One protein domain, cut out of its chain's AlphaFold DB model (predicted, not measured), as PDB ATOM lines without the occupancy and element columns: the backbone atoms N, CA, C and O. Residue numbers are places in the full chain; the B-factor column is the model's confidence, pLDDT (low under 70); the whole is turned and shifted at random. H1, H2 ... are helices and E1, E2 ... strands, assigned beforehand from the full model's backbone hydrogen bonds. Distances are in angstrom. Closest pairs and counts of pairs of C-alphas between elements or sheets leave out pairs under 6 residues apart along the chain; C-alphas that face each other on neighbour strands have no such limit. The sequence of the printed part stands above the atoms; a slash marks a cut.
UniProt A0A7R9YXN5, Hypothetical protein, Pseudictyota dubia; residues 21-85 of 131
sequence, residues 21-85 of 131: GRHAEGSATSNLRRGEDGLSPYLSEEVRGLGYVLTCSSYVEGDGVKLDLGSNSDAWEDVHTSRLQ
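This is residues 21 to 85 of the 131 residues of the protein "Hypothetical protein" of Pseudictyota dubia (UniProt A0A7R9YXN5). Two short helices, H1 and H2, meet at a steep angle at one end of a small elongated body, and two little sheets of three-residue strands, E3-E1-E5 and E2-E4, with the loops that join them, make the other end. E3 lies near the middle, between the helices and the rest of the strands; the loop at Asp 63 and the tail at Leu 84 mark the two far ends. The printed part has 65 residues with two named helices and five named strands, in the order E1, E2, H1, E3, E4, E5, H2; both sheets are antiparallel, and the class is mixed, helices and strands. The whole is compact, with a radius of gyration of the C-alphas of 12.0 A, and the C-alphas span 38 by 24 by 17 A.

E1, residues 21 to 23, is the inner strand of the larger sheet. Its neighbour E3, residues 52 to 54, is antiparallel to it at 130 degrees, with N 53 and O 21 within hydrogen-bond range at 2.8 A. Its other neighbour E5, residues 67 to 69, is antiparallel at 154 degrees, with N 68 and O 22 at 2.8 A. E2, residues 32 to 34, and E4, residues 58 to 60, make the second sheet, antiparallel at 156 degrees, with N 33 and O 59 at 2.8 A. E3 and E4 meet only through their link, while E1 and E4 are apart. The closest C-alphas of E2 and E3, those of Arg 34 and Val 53, are 7.8 A apart. H1, residues 41 to 49, is on the larger sheet but only grazes it, with its residues 44 to 48. H2, residues 72 to 81, is on it too and only grazes it, with its residues 72 to 78. H1 and H2 touch, their closest C-alphas being those of Glu 46 and Val 79, 6.8 A apart; they run opposite ways at a steep tilt of 66 degrees. In H1 and H2 every O i to N i+4 pair is within hydrogen-bond range.

E1 begins at C-alpha 21, (219.386, 179.496, 176.114), and measures 7.0 A from first to last C-alpha. E2 measures 6.6 A, E3 6.8 A, E4 7.1 A and E5 6.0 A. H1 runs 12.2 A from C-alpha 41, at (235.246, 173.436, 167.656). H2 runs 13.6 A and ends at C-alpha 81, (234.455, 176.404, 185.561).

The two C-alphas farthest apart, those of Asp 63 and Leu 84, are 37.9 A from each other. The printed part has no cut and no long link; the links H1 to E3, E3 to E4 and E5 to H2 are tight. The mean pLDDT of the printed part is 90.1, and residues 83 to 85 are under 70.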
ATOM      1  N   GLY A  21     220.520 180.032 175.384       94.19
ATOM      2  CA  GLY A  21     219.386 179.496 176.114       94.19
ATOM      3  C   GLY A  21     219.560 177.998 176.307       94.19
ATOM      4  O   GLY A  21     220.498 177.395 175.778       94.19
ATOM      5  N   ARG A  22     218.645 177.384 177.041       94.38
ATOM      6  CA  ARG A  22     218.630 175.945 177.297       94.38
ATOM      7  C   ARG A  22     217.279 175.366 176.915       94.38
ATOM      8  O   ARG A  22     216.266 176.052 176.983       94.38
ATOM      9  N   HIS A  23     217.242 174.110 176.488       93.12
ATOM     10  CA  HIS A  23     215.962 173.433 176.304       93.12
ATOM     11  C   HIS A  23     215.245 173.277 177.651       93.12
ATOM     12  O   HIS A  23     215.803 172.690 178.576       93.12
ATOM     13  N   ALA A  24     214.005 173.762 177.722       92.31
ATOM     14  CA  ALA A  24     213.128 173.524 178.864       92.31
ATOM     15  C   ALA A  24     212.687 172.049 178.918       92.31
ATOM     16  O   ALA A  24     212.776 171.313 177.925       92.31
ATOM     17  N   GLU A  25     212.142 171.617 180.055       92.38
ATOM     18  CA  GLU A  25     211.607 170.261 180.203       92.38
ATOM     19  C   GLU A  25     210.500 169.973 179.166       92.38
ATOM     20  O   GLU A  25     209.589 170.775 178.932       92.38
ATOM     21  N   GLY A  26     210.600 168.821 178.493       91.62
ATOM     22  CA  GLY A  26     209.666 168.416 177.437       91.62
ATOM     23  C   GLY A  26     209.785 169.206 176.124       91.62
ATOM     24  O   GLY A  26     208.874 169.151 175.299       91.62
ATOM     25  N   SER A  27     210.870 169.960 175.921       93.88
ATOM     26  CA  SER A  27     211.153 170.655 174.661       93.88
ATOM     27  C   SER A  27     211.485 169.674 173.532       93.88
ATOM     28  O   SER A  27     212.248 168.726 173.722       93.88
ATOM     29  N   ALA A  28     210.950 169.914 172.332       94.44
ATOM     30  CA  ALA A  28     211.242 169.108 171.146       94.44
ATOM     31  C   ALA A  28     212.651 169.411 170.592       94.44
ATOM     32  O   ALA A  28     212.805 170.168 169.634       94.44
ATOM     33  N   THR A  29     213.692 168.828 171.193       92.56
ATOM     34  CA  THR A  29     215.106 169.078 170.840       92.56
ATOM     35  C   THR A  29     215.439 168.773 169.380       92.56
ATOM     36  O   THR A  29     216.209 169.501 168.764       92.56
ATOM     37  N   SER A  30     214.807 167.754 168.789       93.75
ATOM     38  CA  SER A  30     214.991 167.374 167.380       93.75
ATOM     39  C   SER A  30     214.514 168.430 166.382       93.75
ATOM     40  O   SER A  30     214.926 168.401 165.227       93.75
ATOM     41  N   ASN A  31     213.639 169.345 166.809       95.00
ATOM     42  CA  ASN A  31     213.047 170.373 165.951       95.00
ATOM     43  C   ASN A  31     213.860 171.673 165.947       95.00
ATOM     44  O   ASN A  31     213.438 172.655 165.338       95.00
ATOM     45  N   LEU A  32     215.012 171.702 166.620       94.25
ATOM     46  CA  LEU A  32     215.940 172.822 166.588       94.25
ATOM     47  C   LEU A  32     217.224 172.399 165.878       94.25
ATOM     48  O   LEU A  32     217.946 171.510 166.329       94.25
ATOM     49  N   ARG A  33     217.529 173.070 164.768       93.81
ATOM     50  CA  ARG A  33     218.759 172.858 164.017       93.81
ATOM     51  C   ARG A  33     219.753 173.966 164.333       93.81
ATOM     52  O   ARG A  33     219.451 175.156 164.229       93.81
ATOM     53  N   ARG A  34     220.965 173.559 164.698       89.94
ATOM     54  CA  ARG A  34     222.099 174.468 164.863       89.94
ATOM     55  C   ARG A  34     222.692 174.773 163.487       89.94
ATOM     56  O   ARG A  34     222.952 173.858 162.708       89.94
ATOM     57  N   GLY A  35     222.848 176.051 163.181       88.88
ATOM     58  CA  GLY A  35     223.630 176.530 162.046       88.88
ATOM     59  C   GLY A  35     225.118 176.600 162.383       88.88
ATOM     60  O   GLY A  35     225.564 176.089 163.409       88.88
ATOM     61  N   GLU A  36     225.891 177.252 161.520       88.81
ATOM     62  CA  GLU A  36     227.299 177.530 161.803       88.81
ATOM     63  C   GLU A  36     227.424 178.593 162.906       88.81
ATOM     64  O   GLU A  36     226.786 179.648 162.858       88.81
ATOM     65  N   ASP A  37     228.263 178.308 163.898       90.81
ATOM     66  CA  ASP A  37     228.756 179.278 164.872       90.81
ATOM     67  C   ASP A  37     230.269 179.440 164.726       90.81
ATOM     68  O   ASP A  37     230.940 178.578 164.160       90.81
ATOM     69  N   GLY A  38     230.814 180.552 165.214       89.81
ATOM     70  CA  GLY A  38     232.261 180.765 165.253       89.81
ATOM     71  C   GLY A  38     232.856 180.618 166.649       89.81
ATOM     72  O   GLY A  38     233.825 181.312 166.964       89.81
ATOM     73  N   LEU A  39     232.299 179.738 167.493       90.94
ATOM     74  CA  LEU A  39     233.058 179.227 168.635       90.94
ATOM     75  C   LEU A  39     234.191 178.326 168.124       90.94
ATOM     76  O   LEU A  39     234.147 177.795 167.013       90.94
ATOM     77  N   SER A  40     235.222 178.117 168.944       90.25
ATOM     78  CA  SER A  40     236.193 177.066 168.632       90.25
ATOM     79  C   SER A  40     235.483 175.701 168.604       90.25
ATOM     80  O   SER A  40     234.529 175.511 169.363       90.25
ATOM     81  N   PRO A  41     235.929 174.727 167.783       90.69
ATOM     82  CA  PRO A  41     235.246 173.436 167.656       90.69
ATOM     83  C   PRO A  41     235.005 172.750 169.004       90.69
ATOM     84  O   PRO A  41     233.891 172.330 169.291       90.69
ATOM     85  N   TYR A  42     236.018 172.750 169.872       89.19
ATOM     86  CA  TYR A  42     235.914 172.211 171.225       89.19
ATOM     87  C   TYR A  42     234.797 172.886 172.043       89.19
ATOM     88  O   TYR A  42     233.954 172.218 172.634       89.19
ATOM     89  N   LEU A  43     234.767 174.220 172.048       89.50
ATOM     90  CA  LEU A  43     233.796 174.997 172.816       89.50
ATOM     91  C   LEU A  43     232.375 174.808 172.270       89.50
ATOM     92  O   LEU A  43     231.411 174.706 173.023       89.50
ATOM     93  N   SER A  44     232.254 174.728 170.945       91.50
ATOM     94  CA  SER A  44     230.995 174.464 170.252       91.50
ATOM     95  C   SER A  44     230.401 173.111 170.661       91.50
ATOM     96  O   SER A  44     229.196 173.019 170.935       91.50
ATOM     97  N   GLU A  45     231.248 172.080 170.763       90.81
ATOM     98  CA  GLU A  45     230.869 170.742 171.222       90.81
ATOM     99  C   GLU A  45     230.516 170.697 172.708       90.81
ATOM    100  O   GLU A  45     229.547 170.033 173.066       90.81
ATOM    101  N   GLU A  46     231.247 171.414 173.558       90.88
ATOM    102  CA  GLU A  46     230.995 171.471 175.002       90.88
ATOM    103  C   GLU A  46     229.657 172.154 175.308       90.88
ATOM    104  O   GLU A  46     228.797 171.566 175.962       90.88
ATOM    105  N   VAL A  47     229.415 173.332 174.717       92.12
ATOM    106  CA  VAL A  47     228.123 174.041 174.781       92.12
ATOM    107  C   VAL A  47     226.981 173.121 174.335       92.12
ATOM    108  O   VAL A  47     225.937 173.057 174.985       92.12
ATOM    109  N   ARG A  48     227.192 172.344 173.260       89.44
ATOM    110  CA  ARG A  48     226.211 171.358 172.776       89.44
ATOM    111  C   ARG A  48     225.985 170.234 173.784       89.44
ATOM    112  O   ARG A  48     224.840 169.876 174.033       89.44
ATOM    113  N   GLY A  49     227.059 169.655 174.316       88.75
ATOM    114  CA  GLY A  49     227.003 168.529 175.250       88.75
ATOM    115  C   GLY A  49     226.277 168.878 176.547       88.75
ATOM    116  O   GLY A  49     225.578 168.039 177.105       88.75
ATOM    117  N   LEU A  50     226.372 170.137 176.970       90.38
ATOM    118  CA  LEU A  50     225.681 170.681 178.140       90.38
ATOM    119  C   LEU A  50     224.198 171.021 177.875       90.38
ATOM    120  O   LEU A  50     223.446 171.325 178.804       90.38
ATOM    121  N   GLY A  51     223.749 170.926 176.619       91.00
ATOM    122  CA  GLY A  51     222.366 171.184 176.215       91.00
ATOM    123  C   GLY A  51     222.038 172.663 175.998       91.00
ATOM    124  O   GLY A  51     220.859 173.025 175.953       91.00
ATOM    125  N   TYR A  52     223.058 173.514 175.859       94.31
ATOM    126  CA  TYR A  52     222.883 174.922 175.528       94.31
ATOM    127  C   TYR A  52     222.676 175.131 174.025       94.31
ATOM    128  O   TYR A  52     223.215 174.422 173.172       94.31
ATOM    129  N   VAL A  53     221.904 176.166 173.706       94.44
ATOM    130  CA  VAL A  53     221.538 176.579 172.355       94.44
ATOM    131  C   VAL A  53     221.918 178.038 172.158       94.44
ATOM    132  O   VAL A  53     221.451 178.916 172.880       94.44
ATOM    133  N   LEU A  54     222.714 178.317 171.127       94.31
ATOM    134  CA  LEU A  54     222.983 179.684 170.691       94.31
ATOM    135  C   LEU A  54     221.849 180.145 169.778       94.31
ATOM    136  O   LEU A  54     221.772 179.765 168.608       94.31
ATOM    137  N   THR A  55     220.952 180.970 170.313       93.25
ATOM    138  CA  THR A  55     219.730 181.373 169.600       93.25
ATOM    139  C   THR A  55     219.999 182.223 168.357       93.25
ATOM    140  O   THR A  55     219.193 182.213 167.430       93.25
ATOM    141  N   CYS A  56     221.139 182.922 168.283       91.06
ATOM    142  CA  CYS A  56     221.492 183.728 167.107       91.06
ATOM    143  C   CYS A  56     222.023 182.915 165.914       91.06
ATOM    144  O   CYS A  56     222.062 183.441 164.804       91.06
ATOM    145  N   SER A  57     222.419 181.657 166.132       92.31
ATOM    146  CA  SER A  57     222.952 180.751 165.106       92.31
ATOM    147  C   SER A  57     222.165 179.443 165.016       92.31
ATOM    148  O   SER A  57     222.645 178.471 164.445       92.31
ATOM    149  N   SER A  58     220.946 179.400 165.556       92.94
ATOM    150  CA  SER A  58     220.067 178.228 165.508       92.94
ATOM    151  C   SER A  58     218.701 178.602 164.945       92.94
ATOM    152  O   SER A  58     218.250 179.738 165.081       92.94
ATOM    153  N   TYR A  59     218.026 177.645 164.317       93.44
ATOM    154  CA  TYR A  59     216.698 177.836 163.746       93.44
ATOM    155  C   TYR A  59     215.785 176.652 164.047       93.44
ATOM    156  O   TYR A  59     216.223 175.522 164.248       93.44
ATOM    157  N   VAL A  60     214.488 176.942 164.114       95.38
ATOM    158  CA  VAL A  60     213.443 175.974 164.448       95.38
ATOM    159  C   VAL A  60     212.857 175.407 163.155       95.38
ATOM    160  O   VAL A  60     212.421 176.171 162.295       95.38
ATOM    161  N   GLU A  61     212.847 174.081 163.027       95.69
ATOM    162  CA  GLU A  61     212.321 173.330 161.875       95.69
ATOM    163  C   GLU A  61     210.941 172.700 162.145       95.69
ATOM    164  O   GLU A  61     210.313 172.185 161.223       95.69
ATOM    165  N   GLY A  62     210.441 172.754 163.382       93.94
ATOM    166  CA  GLY A  62     209.138 172.200 163.755       93.94
ATOM    167  C   GLY A  62     208.608 172.742 165.081       93.94
ATOM    168  O   GLY A  62     209.286 173.483 165.787       93.94
ATOM    169  N   ASP A  63     207.383 172.365 165.431       95.44
ATOM    170  CA  ASP A  63     206.710 172.879 166.626       95.44
ATOM    171  C   ASP A  63     207.239 172.259 167.931       95.44
ATOM    172  O   ASP A  63     207.962 171.263 167.940       95.44
ATOM    173  N   GLY A  64     206.865 172.848 169.071       94.06
ATOM    174  CA  GLY A  64     207.157 172.283 170.396       94.06
ATOM    175  C   GLY A  64     208.552 172.588 170.949       94.06
ATOM    176  O   GLY A  64     208.898 172.098 172.026       94.06
ATOM    177  N   VAL A  65     209.346 173.420 170.270       95.19
ATOM    178  CA  VAL A  65     210.601 173.941 170.826       95.19
ATOM    179  C   VAL A  65     210.290 174.955 171.926       95.19
ATOM    180  O   VAL A  65     209.672 175.992 171.689       95.19
ATOM    181  N   LYS A  66     210.754 174.651 173.134       94.62
ATOM    182  CA  LYS A  66     210.706 175.521 174.313       94.62
ATOM    183  C   LYS A  66     212.129 175.774 174.792       94.62
ATOM    184  O   LYS A  66     212.868 174.813 175.027       94.62
ATOM    185  N   LEU A  67     212.510 177.041 174.895       93.19
ATOM    186  CA  LEU A  67     213.831 177.452 175.356       93.19
ATOM    187  C   LEU A  67     213.686 178.361 176.569       93.19
ATOM    188  O   LEU A  67     212.945 179.343 176.510       93.19
ATOM    189  N   ASP A  68     214.439 178.054 177.613       92.81
ATOM    190  CA  ASP A  68     214.709 178.965 178.713       92.81
ATOM    191  C   ASP A  68     215.817 179.915 178.255       92.81
ATOM    192  O   ASP A  68     216.902 179.488 177.855       92.81
ATOM    193  N   LEU A  69     215.510 181.208 178.209       90.88
ATOM    194  CA  LEU A  69     216.458 182.242 177.800       90.88
ATOM    195  C   LEU A  69     217.178 182.841 179.006       90.88
ATOM    196  O   LEU A  69     216.720 182.721 180.137       90.88
ATOM    197  N   GLY A  70     218.272 183.558 178.742       87.62
ATOM    198  CA  GLY A  70     219.048 184.208 179.799       87.62
ATOM    199  C   GLY A  70     219.995 183.256 180.526       87.62
ATOM    200  O   GLY A  70     220.500 183.599 181.584       87.62
ATOM    201  N   SER A  71     220.281 182.090 179.944       90.25
ATOM    202  CA  SER A  71     221.234 181.109 180.477       90.25
ATOM    203  C   SER A  71     222.683 181.425 180.085       90.25
ATOM    204  O   SER A  71     223.496 180.523 179.912       90.25
ATOM    205  N   ASN A  72     223.014 182.696 179.859       90.25
ATOM    206  CA  ASN A  72     224.342 183.123 179.416       90.25
ATOM    207  C   ASN A  72     225.396 183.000 180.522       90.25
ATOM    208  O   ASN A  72     226.501 182.539 180.243       90.25
ATOM    209  N   SER A  73     225.050 183.380 181.753       88.62
ATOM    210  CA  SER A  73     225.910 183.194 182.925       88.62
ATOM    211  C   SER A  73     226.140 181.709 183.194       88.62
ATOM    212  O   SER A  73     227.289 181.287 183.254       88.62
ATOM    213  N   ASP A  74     225.069 180.910 183.220       91.25
ATOM    214  CA  ASP A  74     225.152 179.459 183.433       91.25
ATOM    215  C   ASP A  74     225.997 178.781 182.345       91.25
ATOM    216  O   ASP A  74     226.892 177.995 182.638       91.25
ATOM    217  N   ALA A  75     225.788 179.145 181.073       91.00
ATOM    218  CA  ALA A  75     226.598 178.635 179.971       91.00
ATOM    219  C   ALA A  75     228.070 179.033 180.106       91.00
ATOM    220  O   ALA A  75     228.949 178.252 179.749       91.00
ATOM    221  N   TRP A  76     228.366 180.240 180.595       89.19
ATOM    222  CA  TRP A  76     229.743 180.650 180.848       89.19
ATOM    223  C   TRP A  76     230.368 179.815 181.968       89.19
ATOM    224  O   TRP A  76     231.476 179.304 181.783       89.19
ATOM    225  N   GLU A  77     229.656 179.645 183.085       89.19
ATOM    226  CA  GLU A  77     230.116 178.898 184.257       89.19
ATOM    227  C   GLU A  77     230.320 177.415 183.937       89.19
ATOM    228  O   GLU A  77     231.392 176.865 184.195       89.19
ATOM    229  N   ASP A  78     229.359 176.761 183.300       89.31
ATOM    230  CA  ASP A  78     229.481 175.340 182.976       89.31
ATOM    231  C   ASP A  78     230.642 175.073 182.013       89.31
ATOM    232  O   ASP A  78     231.327 174.057 182.107       89.31
ATOM    233  N   VAL A  79     230.913 175.997 181.098       87.06
ATOM    234  CA  VAL A  79     231.962 175.833 180.091       87.06
ATOM    235  C   VAL A  79     233.354 176.170 180.639       87.06
ATOM    236  O   VAL A  79     234.330 175.485 180.337       87.06
ATOM    237  N   HIS A  80     233.481 177.208 181.471       81.50
ATOM    238  CA  HIS A  80     234.791 177.677 181.943       81.50
ATOM    239  C   HIS A  80     235.179 177.125 183.316       81.50
ATOM    240  O   HIS A  80     236.367 176.933 183.585       81.50
ATOM    241  N   THR A  81     234.206 176.843 184.180       78.25
ATOM    242  CA  THR A  81     234.455 176.404 185.561       78.25
ATOM    243  C   THR A  81     234.386 174.892 185.736       78.25
ATOM    244  O   THR A  81     235.069 174.378 186.621       78.25
ATOM    245  N   SER A  82     233.680 174.145 184.878       70.94
ATOM    246  CA  SER A  82     233.592 172.672 184.989       70.94
ATOM    247  C   SER A  82     234.962 171.985 185.009       70.94
ATOM    248  O   SER A  82     235.210 171.084 185.810       70.94
ATOM    249  N   ARG A  83     235.908 172.470 184.199       66.88
ATOM    250  CA  ARG A  83     237.300 171.986 184.157       66.88
ATOM    251  C   ARG A  83     238.059 172.219 185.466       66.88
ATOM    252  O   ARG A  83     238.949 171.443 185.825       66.88
ATOM    253  N   LEU A  84     237.715 173.287 186.183       67.75
ATOM    254  CA  LEU A  84     238.312 173.629 187.474       67.75
ATOM    255  C   LEU A  84     237.683 172.844 188.629       67.75
ATOM    256  O   LEU A  84     238.329 172.652 189.653       67.75
ATOM    257  N   GLN A  85     236.459 172.352 188.440       68.00
ATOM    258  CA  GLN A  85     235.695 171.595 189.430       68.00
ATOM    259  C   GLN A  85     235.864 170.073 189.302       68.00
ATOM    260  O   GLN A  85     235.181 169.315 189.989       68.00
TER     261      GLN A  85